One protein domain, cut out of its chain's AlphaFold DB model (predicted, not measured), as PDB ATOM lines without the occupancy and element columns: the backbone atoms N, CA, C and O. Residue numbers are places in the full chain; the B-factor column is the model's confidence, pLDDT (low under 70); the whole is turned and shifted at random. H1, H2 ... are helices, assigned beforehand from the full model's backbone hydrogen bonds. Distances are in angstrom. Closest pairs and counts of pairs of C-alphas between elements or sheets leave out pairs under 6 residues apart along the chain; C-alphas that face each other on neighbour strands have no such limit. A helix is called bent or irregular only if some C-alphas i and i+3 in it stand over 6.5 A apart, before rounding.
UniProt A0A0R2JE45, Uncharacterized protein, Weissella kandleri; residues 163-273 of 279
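Overview. This is residues 163 to 273 of the 279 residues of an uncharacterized protein of Weissella kandleri (UniProt A0A0R2JE45). Four long helices, H2, H3, H5 and H6, make the body: H2 and H3 form a hairpin, H6 runs beside H3, and H5 slants across H6 from the end nearest H2 and H3. Short H4 caps the end where H3 ends and H5 begins, and the still shorter H1 lies at the outside by H2 and H3. H2, H3 and H5 form an up-and-down bundle, each running against the one before it. The printed part has 111 residues with six named helices, H1 to H6 in chain order, and no named strand; its class is all helix. It is compact, with a radius of gyration of the C-alphas of 13.8 A and spans of 38 by 30 by 19 A.

Arrangement. H3, residues 188 to 210, and H5, residues 227 to 247, are the hubs, touching four helices each. They run opposite ways at a steep tilt of 39 degrees; H3 touches H5 with residues 198 to 206 alone, and the closest C-alphas, of Leu 205 and Ile 229, are 6.6 A apart. H6, residues 251 to 271, touches H3 at a shallow tilt of 14 degrees, the same way, with the C-alphas of Ala 194 and Gly 255 closest at 4.7 A. H6 touches H5 at a steep tilt of 47 degrees, opposite ways, with Ala 236 and Arg 265 closest, their C-alphas 5.4 A apart. H2, residues 170 to 186, forms a helical hairpin with H3, the C-alphas of Ile 184 and Ala 191 closest at 5.2 A. H4, residues 214 to 223, is about perpendicular to H5 at 83 degrees and touches it, with the C-alphas of Glu 220 and Gly 228 closest at 4.1 A. H1, residues 163 to 168, is close to but not clearly touching H2, the closest C-alphas, of Leu 166 and Glu 173, being 5.7 A apart. In H1, H3 and H4 every O i to N i+4 pair is within hydrogen-bond range; the counts are 7 of 13 in H2, 16 of 17 in H5 and 15 of 17 in H6.

Along the chain. H1 begins at C-alpha 163, (81.118, 72.867, 149.328), and measures 8.7 A. H3 measures 32.5 A from C-alpha 188, (89.990, 67.017, 146.288). H5 measures 29.7 A, H2 22.5 A and H4 14.4 A. H6 measures 29.9 A and ends at C-alpha 271, (92.983, 90.287, 124.048). H2 and H6 are irregular: C-alphas 179 and 182 are 8.3 A apart, and C-alphas 252 and 255 are 7.7 A apart.

Size, cuts and confidence. The two C-alphas farthest apart, of Asp 186 and Gly 212, are 39.6 A apart. The printed part has no cut, and the five links between its helices are tight. The mean pLDDT of the printed part is 88.0; residues 272 to 273 are under 70.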
ATOM      1  N   ALA A 163      82.532  72.592 149.102       83.44
ATOM      2  CA  ALA A 163      81.118  72.867 149.328       83.44
ATOM      3  C   ALA A 163      80.836  74.325 149.737       83.44
ATOM      4  O   ALA A 163      79.900  74.925 149.216       83.44
ATOM      5  N   GLU A 164      81.633  74.905 150.636       85.88
ATOM      6  CA  GLU A 164      81.513  76.319 151.022       85.88
ATOM      7  C   GLU A 164      81.877  77.246 149.856       85.88
ATOM      8  O   GLU A 164      81.135  78.183 149.569       85.88
ATOM      9  N   LEU A 165      82.945  76.930 149.116       85.81
ATOM     10  CA  LEU A 165      83.382  77.706 147.951       85.81
ATOM     11  C   LEU A 165      82.304  77.755 146.857       85.81
ATOM     12  O   LEU A 165      82.056  78.808 146.267       85.81
ATOM     13  N   LEU A 166      81.636  76.629 146.597       87.12
ATOM     14  CA  LEU A 166      80.542  76.556 145.627       87.12
ATOM     15  C   LEU A 166      79.257  77.211 146.146       87.12
ATOM     16  O   LEU A 166      78.560  77.862 145.369       87.12
ATOM     17  N   ALA A 167      78.972  77.114 147.448       87.38
ATOM     18  CA  ALA A 167      77.829  77.794 148.057       87.38
ATOM     19  C   ALA A 167      77.946  79.326 147.968       87.38
ATOM     20  O   ALA A 167      76.940  80.010 147.776       87.38
ATOM     21  N   GLU A 168      79.163  79.868 148.074       87.38
ATOM     22  CA  GLU A 168      79.437  81.299 147.898       87.38
ATOM     23  C   GLU A 168      79.372  81.748 146.429       87.38
ATOM     24  O   GLU A 168      79.089  82.915 146.150       87.38
ATOM     25  N   ASN A 169      79.580  80.828 145.479       90.69
ATOM     26  CA  ASN A 169      79.680  81.121 144.048       90.69
ATOM     27  C   ASN A 169      78.711  80.261 143.206       90.69
ATOM     28  O   ASN A 169      79.143  79.495 142.338       90.69
ATOM     29  N   PRO A 170      77.382  80.417 143.378       90.88
ATOM     30  CA  PRO A 170      76.393  79.587 142.684       90.88
ATOM     31  C   PRO A 170      76.398  79.783 141.160       90.88
ATOM     32  O   PRO A 170      75.872  78.948 140.427       90.88
ATOM     33  N   GLN A 171      76.980  80.876 140.643       90.38
ATOM     34  CA  GLN A 171      77.032  81.108 139.196       90.38
ATOM     35  C   GLN A 171      77.991  80.149 138.477       90.38
ATOM     36  O   GLN A 171      77.768  79.853 137.305       90.38
ATOM     37  N   VAL A 172      79.043  79.670 139.153       91.56
ATOM     38  CA  VAL A 172      80.045  78.769 138.556       91.56
ATOM     39  C   VAL A 172      79.806  77.298 138.892       91.56
ATOM     40  O   VAL A 172      80.417  76.437 138.269       91.56
ATOM     41  N   GLU A 173      78.895  76.989 139.820       91.19
ATOM     42  CA  GLU A 173      78.629  75.626 140.298       91.19
ATOM     43  C   GLU A 173      78.306  74.647 139.160       91.19
ATOM     44  O   GLU A 173      78.879  73.560 139.086       91.19
ATOM     45  N   GLY A 174      77.438  75.051 138.228       91.31
ATOM     46  CA  GLY A 174      77.090  74.220 137.074       91.31
ATOM     47  C   GLY A 174      78.291  73.912 136.177       91.31
ATOM     48  O   GLY A 174      78.415  72.793 135.690       91.31
ATOM     49  N   LEU A 175      79.194  74.879 135.997       92.38
ATOM     50  CA  LEU A 175      80.406  74.713 135.193       92.38
ATOM     51  C   LEU A 175      81.438  73.833 135.906       92.38
ATOM     52  O   LEU A 175      82.040  72.962 135.288       92.38
ATOM     53  N   VAL A 176      81.631  74.037 137.208       93.75
ATOM     54  CA  VAL A 176      82.566  73.246 138.013       93.75
ATOM     55  C   VAL A 176      82.156  71.777 138.042       93.75
ATOM     56  O   VAL A 176      82.999  70.908 137.839       93.75
ATOM     57  N   ASN A 177      80.867  71.498 138.238       92.06
ATOM     58  CA  ASN A 177      80.363  70.127 138.237       92.06
ATOM     59  C   ASN A 177      80.499  69.451 136.861       92.06
ATOM     60  O   ASN A 177      80.709  68.245 136.812       92.06
ATOM     61  N   ASP A 178      80.411  70.211 135.765       93.19
ATOM     62  CA  ASP A 178      80.619  69.711 134.395       93.19
ATOM     63  C   ASP A 178      82.100  69.377 134.126       93.19
ATOM     64  O   ASP A 178      82.412  68.365 133.507       93.19
ATOM     65  N   LEU A 179      83.026  70.206 134.619       91.75
ATOM     66  CA  LEU A 179      84.459  70.080 134.324       91.75
ATOM     67  C   LEU A 179      85.224  69.163 135.287       91.75
ATOM     68  O   LEU A 179      86.211  68.546 134.888       91.75
ATOM     69  N   PHE A 180      84.817  69.105 136.556       93.00
ATOM     70  CA  PHE A 180      85.640  68.548 137.633       93.00
ATOM     71  C   PHE A 180      84.928  67.500 138.493       93.00
ATOM     72  O   PHE A 180      85.456  67.165 139.551       93.00
ATOM     73  N   SER A 181      83.782  66.945 138.069       90.81
ATOM     74  CA  SER A 181      83.057  65.915 138.842       90.81
ATOM     75  C   SER A 181      83.969  64.786 139.321       90.81
ATOM     76  O   SER A 181      83.964  64.435 140.498       90.81
ATOM     77  N   ASP A 182      84.786  64.264 138.410       90.19
ATOM     78  CA  ASP A 182      85.663  63.126 138.672       90.19
ATOM     79  C   ASP A 182      86.853  63.562 139.536       90.19
ATOM     80  O   ASP A 182      87.214  62.901 140.507       90.19
ATOM     81  N   LEU A 183      87.401  64.747 139.254       90.00
ATOM     82  CA  LEU A 183      88.537  65.307 139.981       90.00
ATOM     83  C   LEU A 183      88.204  65.599 141.450       90.00
ATOM     84  O   LEU A 183      89.036  65.359 142.320       90.00
ATOM     85  N   ILE A 184      86.991  66.084 141.733       89.44
ATOM     86  CA  ILE A 184      86.510  66.349 143.096       89.44
ATOM     87  C   ILE A 184      86.476  65.060 143.923       89.44
ATOM     88  O   ILE A 184      86.788  65.088 145.114       89.44
ATOM     89  N   VAL A 185      86.102  63.937 143.303       87.69
ATOM     90  CA  VAL A 185      86.033  62.629 143.967       87.69
ATOM     91  C   VAL A 185      87.426  62.028 144.139       87.69
ATOM     92  O   VAL A 185      87.746  61.535 145.220       87.69
ATOM     93  N   ASP A 186      88.251  62.085 143.093       86.50
ATOM     94  CA  ASP A 186      89.535  61.387 143.062       86.50
ATOM     95  C   ASP A 186      90.637  62.138 143.817       86.50
ATOM     96  O   ASP A 186      91.444  61.521 144.515       86.50
ATOM     97  N   ASN A 187      90.705  63.466 143.673       88.25
ATOM     98  CA  ASN A 187      91.782  64.297 144.215       88.25
ATOM     99  C   ASN A 187      91.255  65.682 144.641       88.25
ATOM    100  O   ASN A 187      91.437  66.667 143.915       88.25
ATOM    101  N   PRO A 188      90.650  65.792 145.839       86.31
ATOM    102  CA  PRO A 188      89.990  67.017 146.288       86.31
ATOM    103  C   PRO A 188      90.943  68.210 146.422       86.31
ATOM    104  O   PRO A 188      90.531  69.336 146.167       86.31
ATOM    105  N   ASP A 189      92.216  67.986 146.756       86.31
ATOM    106  CA  ASP A 189      93.202  69.070 146.878       86.31
ATOM    107  C   ASP A 189      93.481  69.729 145.513       86.31
ATOM    108  O   ASP A 189      93.482  70.950 145.384       86.31
ATOM    109  N   GLN A 190      93.650  68.917 144.464       89.56
ATOM    110  CA  GLN A 190      93.866  69.411 143.098       89.56
ATOM    111  C   GLN A 190      92.584  70.000 142.502       89.56
ATOM    112  O   GLN A 190      92.635  70.989 141.769       89.56
ATOM    113  N   ALA A 191      91.428  69.425 142.849       90.31
ATOM    114  CA  ALA A 191      90.132  69.997 142.515       90.31
ATOM    115  C   ALA A 191      89.966  71.387 143.133       90.31
ATOM    116  O   ALA A 191      89.525  72.305 142.454       90.31
ATOM    117  N   PHE A 192      90.346  71.564 144.399       89.88
ATOM    118  CA  PHE A 192      90.234  72.841 145.092       89.88
ATOM    119  C   PHE A 192      91.039  73.946 144.398       89.88
ATOM    120  O   PHE A 192      90.500  75.024 144.151       89.88
ATOM    121  N   GLU A 193      92.290  73.678 144.016       89.50
ATOM    122  CA  GLU A 193      93.109  74.621 143.239       89.50
ATOM    123  C   GLU A 193      92.454  74.973 141.890       89.50
ATOM    124  O   GLU A 193      92.273  76.150 141.573       89.50
ATOM    125  N   ALA A 194      92.014  73.970 141.124       92.19
ATOM    126  CA  ALA A 194      91.379  74.190 139.823       92.19
ATOM    127  C   ALA A 194      90.054  74.975 139.929       92.19
ATOM    128  O   ALA A 194      89.766  75.847 139.104       92.19
ATOM    129  N   ILE A 195      89.254  74.706 140.964       93.38
ATOM    130  CA  ILE A 195      87.991  75.407 141.225       93.38
ATOM    131  C   ILE A 195      88.256  76.855 141.645       93.38
ATOM    132  O   ILE A 195      87.584  77.756 141.143       93.38
ATOM    133  N   ASN A 196      89.251  77.108 142.502       91.44
ATOM    134  CA  ASN A 196      89.647  78.471 142.862       91.44
ATOM    135  C   ASN A 196      90.107  79.273 141.645       91.44
ATOM    136  O   ASN A 196      89.731  80.438 141.516       91.44
ATOM    137  N   ALA A 197      90.845  78.652 140.721       91.69
ATOM    138  CA  ALA A 197      91.220  79.295 139.468       91.69
ATOM    139  C   ALA A 197      89.973  79.715 138.666       91.69
ATOM    140  O   ALA A 197      89.862  80.870 138.253       91.69
ATOM    141  N   VAL A 198      88.986  78.825 138.507       94.62
ATOM    142  CA  VAL A 198      87.719  79.138 137.818       94.62
ATOM    143  C   VAL A 198      86.948  80.268 138.510       94.62
ATOM    144  O   VAL A 198      86.525  81.217 137.844       94.62
ATOM    145  N   VAL A 199      86.791  80.204 139.835       92.75
ATOM    146  CA  VAL A 199      86.110  81.235 140.637       92.75
ATOM    147  C   VAL A 199      86.828  82.584 140.509       92.75
ATOM    148  O   VAL A 199      86.195  83.606 140.237       92.75
ATOM    149  N   GLY A 200      88.153  82.599 140.648       88.88
ATOM    150  CA  GLY A 200      88.968  83.806 140.534       88.88
ATOM    151  C   GLY A 200      88.851  84.453 139.154       88.88
ATOM    152  O   GLY A 200      88.644  85.665 139.047       88.88
ATOM    153  N   GLN A 201      88.896  83.652 138.085       90.88
ATOM    154  CA  GLN A 201      88.725  84.167 136.726       90.88
ATOM    155  C   GLN A 201      87.305  84.682 136.470       90.88
ATOM    156  O   GLN A 201      87.154  85.689 135.778       90.88
ATOM    157  N   TYR A 202      86.270  84.083 137.067       93.38
ATOM    158  CA  TYR A 202      84.906  84.612 136.988       93.38
ATOM    159  C   TYR A 202      84.813  86.040 137.535       93.38
ATOM    160  O   TYR A 202      84.351  86.941 136.830       93.38
ATOM    161  N   TRP A 203      85.310  86.279 138.751       91.62
ATOM    162  CA  TRP A 203      85.278  87.609 139.370       91.62
ATOM    163  C   TRP A 203      86.171  88.622 138.652       91.62
ATOM    164  O   TRP A 203      85.789  89.785 138.482       91.62
ATOM    165  N   ARG A 204      87.328  88.180 138.153       92.06
ATOM    166  CA  ARG A 204      88.202  89.011 137.322       92.06
ATOM    167  C   ARG A 204      87.497  89.461 136.041       92.06
ATOM    168  O   ARG A 204      87.478  90.651 135.741       92.06
ATOM    169  N   LEU A 205      86.896  88.533 135.297       88.94
ATOM    170  CA  LEU A 205      86.164  88.851 134.068       88.94
ATOM    171  C   LEU A 205      84.916  89.692 134.348       88.94
ATOM    172  O   LEU A 205      84.575  90.559 133.548       88.94
ATOM    173  N   ARG A 206      84.263  89.495 135.498       88.62
ATOM    174  CA  ARG A 206      83.148  90.339 135.933       88.62
ATOM    175  C   ARG A 206      83.578  91.791 136.127       88.62
ATOM    176  O   ARG A 206      82.915  92.682 135.609       88.62
ATOM    177  N   THR A 207      84.708  92.003 136.795       84.12
ATOM    178  CA  THR A 207      85.295  93.337 136.988       84.12
ATOM    179  C   THR A 207      85.630  93.978 135.642       84.12
ATOM    180  O   THR A 207      85.216  95.097 135.375       84.12
ATOM    181  N   LEU A 208      86.273  93.232 134.736       86.06
ATOM    182  CA  LEU A 208      86.599  93.722 133.391       86.06
ATOM    183  C   LEU A 208      85.360  94.064 132.552       86.06
ATOM    184  O   LEU A 208      85.391  94.999 131.754       86.06
ATOM    185  N   LEU A 209      84.275  93.304 132.703       86.69
ATOM    186  CA  LEU A 209      83.003  93.606 132.056       86.69
ATOM    187  C   LEU A 209      82.407  94.910 132.600       86.69
ATOM    188  O   LEU A 209      81.951  95.739 131.815       86.69
ATOM    189  N   ASP A 210      82.421  95.086 133.922       84.81
ATOM    190  CA  ASP A 210      81.910  96.289 134.582       84.81
ATOM    191  C   ASP A 210      82.772  97.530 134.235       84.81
ATOM    192  O   ASP A 210      82.230  98.622 134.070       84.81
ATOM    193  N   ASP A 211      84.077  97.342 133.994       84.31
ATOM    194  CA  ASP A 211      85.015  98.359 133.484       84.31
ATOM    195  C   ASP A 211      84.851  98.660 131.978       84.31
ATOM    196  O   ASP A 211      85.489  99.570 131.444       84.31
ATOM    197  N   GLY A 212      83.980  97.927 131.276       83.12
ATOM    198  CA  GLY A 212      83.615  98.208 129.888       83.12
ATOM    199  C   GLY A 212      84.411  97.446 128.825       83.12
ATOM    200  O   GLY A 212      84.521  97.924 127.697       83.12
ATOM    201  N   ASN A 213      84.962  96.268 129.133       85.56
ATOM    202  CA  ASN A 213      85.663  95.445 128.142       85.56
ATOM    203  C   ASN A 213      84.742  95.026 126.973       85.56
ATOM    204  O   ASN A 213      83.793  94.260 127.151       85.56
ATOM    205  N   GLU A 214      85.063  95.481 125.758       83.94
ATOM    206  CA  GLU A 214      84.237  95.286 124.557       83.94
ATOM    207  C   GLU A 214      84.011  93.809 124.201       83.94
ATOM    208  O   GLU A 214      82.896  93.416 123.854       83.94
ATOM    209  N   VAL A 215      85.039  92.965 124.331       85.75
ATOM    210  CA  VAL A 215      84.962  91.535 123.987       85.75
ATOM    211  C   VAL A 215      83.981  90.809 124.902       85.75
ATOM    212  O   VAL A 215      83.156  90.019 124.439       85.75
ATOM    213  N   LEU A 216      84.037  91.105 126.200       87.00
ATOM    214  CA  LEU A 216      83.130  90.517 127.182       87.00
ATOM    215  C   LEU A 216      81.700  91.032 127.008       87.00
ATOM    216  O   LEU A 216      80.762  90.243 127.107       87.00
ATOM    217  N   ILE A 217      81.523  92.313 126.667       87.19
ATOM    218  CA  ILE A 217      80.204  92.873 126.335       87.19
ATOM    219  C   ILE A 217      79.594  92.134 125.136       87.19
ATOM    220  O   ILE A 217      78.424  91.751 125.181       87.19
ATOM    221  N   LEU A 218      80.372  91.885 124.077       87.25
ATOM    222  CA  LEU A 218      79.909  91.139 122.904       87.25
ATOM    223  C   LEU A 218      79.558  89.687 123.255       87.25
ATOM    224  O   LEU A 218      78.506  89.190 122.850       87.25
ATOM    225  N   LYS A 219      80.393  89.009 124.049       87.50
ATOM    226  CA  LYS A 219      80.114  87.641 124.518       87.50
ATOM    227  C   LYS A 219      78.827  87.581 125.354       87.50
ATOM    228  O   LYS A 219      78.027  86.665 125.172       87.50
ATOM    229  N   GLU A 220      78.569  88.573 126.201       88.19
ATOM    230  CA  GLU A 220      77.323  88.688 126.975       88.19
ATOM    231  C   GLU A 220      76.090  88.950 126.093       88.19
ATOM    232  O   GLU A 220      75.007  88.438 126.380       88.19
ATOM    233  N   GLN A 221      76.234  89.688 124.987       87.44
ATOM    234  CA  GLN A 221      75.153  89.873 124.009       87.44
ATOM    235  C   GLN A 221      74.812  88.579 123.258       87.44
ATOM    236  O   GLN A 221      73.643  88.338 122.963       87.44
ATOM    237  N   VAL A 222      75.816  87.750 122.957       86.88
ATOM    238  CA  VAL A 222      75.641  86.496 122.206       86.88
ATOM    239  C   VAL A 222      75.060  85.383 123.079       86.88
ATOM    240  O   VAL A 222      74.125  84.702 122.663       86.88
ATOM    241  N   HIS A 223      75.603  85.187 124.282       82.62
ATOM    242  CA  HIS A 223      75.234  84.063 125.151       82.62
ATOM    243  C   HIS A 223      74.134  84.410 126.165       82.62
ATOM    244  O   HIS A 223      73.519  83.513 126.742       82.62
ATOM    245  N   GLY A 224      73.852  85.698 126.364       84.38
ATOM    246  CA  GLY A 224      72.926  86.190 127.375       84.38
ATOM    247  C   GLY A 224      73.623  86.577 128.681       84.38
ATOM    248  O   GLY A 224      74.776  86.223 128.943       84.38
ATOM    249  N   LYS A 225      72.892  87.324 129.517       79.38
ATOM    250  CA  LYS A 225      73.434  87.948 130.728       79.38
ATOM    251  C   LYS A 225      73.995  86.906 131.709       79.38
ATOM    252  O   LYS A 225      73.262  86.035 132.169       79.38
ATOM    253  N   GLY A 226      75.269  87.035 132.063       75.19
ATOM    254  CA  GLY A 226      76.036  86.159 132.949       75.19
ATOM    255  C   GLY A 226      76.586  84.898 132.276       75.19
ATOM    256  O   GLY A 226      77.450  84.242 132.851       75.19
ATOM    257  N   GLN A 227      76.112  84.558 131.076       87.06
ATOM    258  CA  GLN A 227      76.518  83.355 130.347       87.06
ATOM    259  C   GLN A 227      77.707  83.614 129.418       87.06
ATOM    260  O   GLN A 227      78.411  82.673 129.061       87.06
ATOM    261  N   GLY A 228      77.974  84.873 129.056       87.81
ATOM    262  CA  GLY A 228      79.120  85.232 128.222       87.81
ATOM    263  C   GLY A 228      80.442  84.966 128.935       87.81
ATOM    264  O   GLY A 228      81.333  84.335 128.370       87.81
ATOM    265  N   ILE A 229      80.540  85.377 130.203       90.38
ATOM    266  CA  ILE A 229      81.714  85.106 131.048       90.38
ATOM    267  C   ILE A 229      81.915  83.598 131.230       90.38
ATOM    268  O   ILE A 229      83.019  83.091 131.036       90.38
ATOM    269  N   LEU A 230      80.845  82.869 131.561       92.75
ATOM    270  CA  LEU A 230      80.911  81.421 131.771       92.75
ATOM    271  C   LEU A 230      81.321  80.674 130.497       92.75
ATOM    272  O   LEU A 230      82.107  79.737 130.581       92.75
ATOM    273  N   ALA A 231      80.854  81.110 129.323       91.88
ATOM    274  CA  ALA A 231      81.249  80.522 128.046       91.88
ATOM    275  C   ALA A 231      82.750  80.693 127.772       91.88
ATOM    276  O   ALA A 231      83.404  79.734 127.373       91.88
ATOM    277  N   VAL A 232      83.312  81.877 128.041       91.88
ATOM    278  CA  VAL A 232      84.756  82.128 127.877       91.88
ATOM    279  C   VAL A 232      85.578  81.232 128.802       91.88
ATOM    280  O   VAL A 232      86.544  80.612 128.362       91.88
ATOM    281  N   ILE A 233      85.183  81.128 130.074       94.00
ATOM    282  CA  ILE A 233      85.883  80.274 131.041       94.00
ATOM    283  C   ILE A 233      85.757  78.804 130.642       94.00
ATOM    284  O   ILE A 233      86.745  78.076 130.715       94.00
ATOM    285  N   LYS A 234      84.578  78.370 130.183       94.81
ATOM    286  CA  LYS A 234      84.344  77.002 129.720       94.81
ATOM    287  C   LYS A 234      85.242  76.643 128.537       94.81
ATOM    288  O   LYS A 234      85.997  75.682 128.639       94.81
ATOM    289  N   GLU A 235      85.218  77.442 127.467       93.75
ATOM    290  CA  GLU A 235      86.048  77.225 126.269       93.75
ATOM    291  C   GLU A 235      87.543  77.152 126.634       93.75
ATOM    292  O   GLU A 235      88.267  76.269 126.167       93.75
ATOM    293  N   ALA A 236      88.012  78.049 127.508       93.38
ATOM    294  CA  ALA A 236      89.403  78.071 127.950       93.38
ATOM    295  C   ALA A 236      89.770  76.860 128.826       93.38
ATOM    296  O   ALA A 236      90.850  76.289 128.662       93.38
ATOM    297  N   SER A 237      88.867  76.445 129.719       94.75
ATOM    298  CA  SER A 237      89.062  75.297 130.606       94.75
ATOM    299  C   SER A 237      89.120  73.990 129.825       94.75
ATOM    300  O   SER A 237      90.043  73.210 130.024       94.75
ATOM    301  N   GLU A 238      88.194  73.760 128.892       95.31
ATOM    302  CA  GLU A 238      88.184  72.557 128.048       95.31
ATOM    303  C   GLU A 238      89.459  72.456 127.205       95.31
ATOM    304  O   GLU A 238      90.095  71.402 127.160       95.31
ATOM    305  N   ALA A 239      89.888  73.566 126.599       93.00
ATOM    306  CA  ALA A 239      91.130  73.607 125.836       93.00
ATOM    307  C   ALA A 239      92.363  73.328 126.715       93.00
ATOM    308  O   ALA A 239      93.314  72.688 126.254       93.00
ATOM    309  N   GLN A 240      92.357  73.779 127.973       94.94
ATOM    310  CA  GLN A 240      93.440  73.491 128.908       94.94
ATOM    311  C   GLN A 240      93.437  72.034 129.364       94.94
ATOM    312  O   GLN A 240      94.485  71.394 129.349       94.94
ATOM    313  N   LEU A 241      92.271  71.482 129.700       93.56
ATOM    314  CA  LEU A 241      92.131  70.079 130.080       93.56
ATOM    315  C   LEU A 241      92.561  69.147 128.943       93.56
ATOM    316  O   LEU A 241      93.271  68.174 129.185       93.56
ATOM    317  N   GLU A 242      92.197  69.461 127.698       92.88
ATOM    318  CA  GLU A 242      92.615  68.691 126.525       92.88
ATOM    319  C   GLU A 242      94.139  68.719 126.342       92.88
ATOM    320  O   GLU A 242      94.762  67.687 126.097       92.88
ATOM    321  N   TYR A 243      94.759  69.885 126.529       91.12
ATOM    322  CA  TYR A 243      96.210  70.029 126.463       91.12
ATOM    323  C   TYR A 243      96.922  69.237 127.572       91.12
ATOM    324  O   TYR A 243      97.911  68.540 127.317       91.12
ATOM    325  N   MET A 244      96.380  69.276 128.791       91.75
ATOM    326  CA  MET A 244      96.920  68.579 129.959       91.75
ATOM    327  C   MET A 244      96.904  67.059 129.823       91.75
ATOM    328  O   MET A 244      97.805  66.409 130.344       91.75
ATOM    329  N   LYS A 245      95.954  66.480 129.075       89.44
ATOM    330  CA  LYS A 245      95.922  65.026 128.822       89.44
ATOM    331  C   LYS A 245      97.224  64.492 128.217       89.44
ATOM    332  O   LYS A 245      97.532  63.319 128.404       89.44
ATOM    333  N   VAL A 246      97.960  65.329 127.484       89.19
ATOM    334  CA  VAL A 246      99.196  64.937 126.786       89.19
ATOM    335  C   VAL A 246     100.451  65.480 127.476       89.19
ATOM    336  O   VAL A 246     101.485  64.821 127.440       89.19
ATOM    337  N   HIS A 247     100.370  66.652 128.114       85.06
ATOM    338  CA  HIS A 247     101.548  67.386 128.603       85.06
ATOM    339  C   HIS A 247     101.724  67.349 130.125       85.06
ATOM    340  O   HIS A 247     102.761  67.769 130.636       85.06
ATOM    341  N   LEU A 248     100.743  66.840 130.876       85.25
ATOM    342  CA  LEU A 248     100.856  66.766 132.327       85.25
ATOM    343  C   LEU A 248     101.764  65.599 132.742       85.25
ATOM    344  O   LEU A 248     101.351  64.441 132.760       85.25
ATOM    345  N   ALA A 249     103.001  65.918 133.119       79.06
ATOM    346  CA  ALA A 249     103.972  64.927 133.583       79.06
ATOM    347  C   ALA A 249     103.699  64.425 135.014       79.06
ATOM    348  O   ALA A 249     104.035  63.291 135.352       79.06
ATOM    349  N   ASN A 250     103.101  65.265 135.867       82.38
ATOM    350  CA  ASN A 250     102.831  64.951 137.267       82.38
ATOM    351  C   ASN A 250     101.443  65.448 137.678       82.38
ATOM    352  O   ASN A 250     101.172  66.645 137.651       82.38
ATOM    353  N   PHE A 251     100.589  64.529 138.123       85.06
ATOM    354  CA  PHE A 251      99.230  64.852 138.553       85.06
ATOM    355  C   PHE A 251      99.178  65.727 139.816       85.06
ATOM    356  O   PHE A 251      98.232  66.481 139.999       85.06
ATOM    357  N   ILE A 252     100.214  65.700 140.661       83.50
ATOM    358  CA  ILE A 252     100.317  66.586 141.836       83.50
ATOM    359  C   ILE A 252     100.381  68.067 141.419       83.50
ATOM    360  O   ILE A 252     100.082  68.944 142.217       83.50
ATOM    361  N   MET A 253     100.756  68.344 140.168       82.94
ATOM    362  CA  MET A 253     100.800  69.690 139.600       82.94
ATOM    363  C   MET A 253      99.521  70.072 138.850       82.94
ATOM    364  O   MET A 253      99.495  71.130 138.226       82.94
ATOM    365  N   PHE A 254      98.488  69.223 138.857       91.38
ATOM    366  CA  PHE A 254      97.286  69.413 138.048       91.38
ATOM    367  C   PHE A 254      96.652  70.791 138.273       91.38
ATOM    368  O   PHE A 254      96.430  71.506 137.300       91.38
ATOM    369  N   GLY A 255      96.387  71.167 139.525       87.88
ATOM    370  CA  GLY A 255      95.673  72.391 139.888       87.88
ATOM    371  C   GLY A 255      96.382  73.640 139.380       87.88
ATOM    372  O   GLY A 255      95.842  74.372 138.551       87.88
ATOM    373  N   ARG A 256      97.641  73.825 139.781       85.44
ATOM    374  CA  ARG A 256      98.472  74.940 139.298       85.44
ATOM    375  C   ARG A 256      98.706  74.954 137.789       85.44
ATOM    376  O   ARG A 256      98.712  76.013 137.167       85.44
ATOM    377  N   TYR A 257      98.936  73.792 137.179       89.44
ATOM    378  CA  TYR A 257      99.169  73.718 135.735       89.44
ATOM    379  C   TYR A 257      97.893  74.049 134.951       89.44
ATOM    380  O   TYR A 257      97.944  74.687 133.897       89.44
ATOM    381  N   PHE A 258      96.733  73.660 135.481       94.56
ATOM    382  CA  PHE A 258      95.440  74.091 134.976       94.56
ATOM    383  C   PHE A 258      95.259  75.606 135.134       94.56
ATOM    384  O   PHE A 258      94.912  76.264 134.158       94.56
ATOM    385  N   GLU A 259      95.543  76.166 136.313       91.38
ATOM    386  CA  GLU A 259      95.408  77.599 136.598       91.38
ATOM    387  C   GLU A 259      96.198  78.468 135.613       91.38
ATOM    388  O   GLU A 259      95.619  79.340 134.961       91.38
ATOM    389  N   ASN A 260      97.494  78.197 135.448       88.31
ATOM    390  CA  ASN A 260      98.356  78.984 134.564       88.31
ATOM    391  C   ASN A 260      97.854  78.953 133.116       88.31
ATOM    392  O   ASN A 260      97.662  79.994 132.487       88.31
ATOM    393  N   GLY A 261      97.560  77.759 132.596       88.81
ATOM    394  CA  GLY A 261      97.070  77.644 131.227       88.81
ATOM    395  C   GLY A 261      95.654  78.197 131.036       88.81
ATOM    396  O   GLY A 261      95.343  78.710 129.961       88.81
ATOM    397  N   LEU A 262      94.800  78.156 132.065       92.75
ATOM    398  CA  LEU A 262      93.496  78.819 132.042       92.75
ATOM    399  C   LEU A 262      93.667  80.338 131.918       92.75
ATOM    400  O   LEU A 262      93.014  80.956 131.074       92.75
ATOM    401  N   ILE A 263      94.561  80.935 132.714       88.38
ATOM    402  CA  ILE A 263      94.864  82.373 132.676       88.38
ATOM    403  C   ILE A 263      95.333  82.787 131.280       88.38
ATOM    404  O   ILE A 263      94.785  83.735 130.712       88.38
ATOM    405  N   ASP A 264      96.291  82.066 130.699       87.94
ATOM    406  CA  ASP A 264      96.851  82.388 129.383       87.94
ATOM    407  C   ASP A 264      95.803  82.303 128.268       87.94
ATOM    408  O   ASP A 264      95.698  83.191 127.411       87.94
ATOM    409  N   ARG A 265      94.965  81.262 128.300       90.50
ATOM    410  CA  ARG A 265      93.884  81.076 127.324       90.50
ATOM    411  C   ARG A 265      92.811  82.148 127.458       90.50
ATOM    412  O   ARG A 265      92.380  82.690 126.441       90.50
ATOM    413  N   ILE A 266      92.423  82.509 128.682       90.31
ATOM    414  CA  ILE A 266      91.475  83.603 128.924       90.31
ATOM    415  C   ILE A 266      92.063  84.931 128.453       90.31
ATOM    416  O   ILE A 266      91.385  85.667 127.739       90.31
ATOM    417  N   ASN A 267      93.322  85.225 128.784       87.75
ATOM    418  CA  ASN A 267      94.005  86.438 128.340       87.75
ATOM    419  C   ASN A 267      94.042  86.528 126.813       87.75
ATOM    420  O   ASN A 267      93.751  87.582 126.251       87.75
ATOM    421  N   THR A 268      94.319  85.418 126.134       86.38
ATOM    422  CA  THR A 268      94.280  85.343 124.671       86.38
ATOM    423  C   THR A 268      92.865  85.583 124.138       86.38
ATOM    424  O   THR A 268      92.685  86.360 123.199       86.38
ATOM    425  N   ALA A 269      91.844  84.982 124.754       83.56
ATOM    426  CA  ALA A 269      90.448  85.130 124.343       83.56
ATOM    427  C   ALA A 269      89.924  86.569 124.499       83.56
ATOM    428  O   ALA A 269      89.181  87.041 123.642       83.56
ATOM    429  N   ILE A 270      90.330  87.285 125.551       80.62
ATOM    430  CA  ILE A 270      89.904  88.675 125.787       80.62
ATOM    431  C   ILE A 270      90.795  89.717 125.088       80.62
ATOM    432  O   ILE A 270      90.333  90.826 124.841       80.62
ATOM    433  N   SER A 271      92.047  89.378 124.743       74.12
ATOM    434  CA  SER A 271      92.983  90.287 124.048       74.12
ATOM    435  C   SER A 271      92.870  90.216 122.525       74.12
ATOM    436  O   SER A 271      93.067  91.217 121.839       74.12
ATOM    437  N   SER A 272      92.507  89.055 121.973       56.34
ATOM    438  CA  SER A 272      92.344  88.855 120.522       56.34
ATOM    439  C   SER A 272      91.189  89.654 119.899       56.34
ATOM    440  O   SER A 272      91.063  89.685 118.677       56.34
ATOM    441  N   GLY A 273      90.393  90.362 120.707       44.28
ATOM    442  CA  GLY A 273      89.391  91.319 120.240       44.28
ATOM    443  C   GLY A 273      89.767  92.796 120.397       44.28
ATOM    444  O   GLY A 273      88.880  93.630 120.263       44.28
TER     445      GLY A 273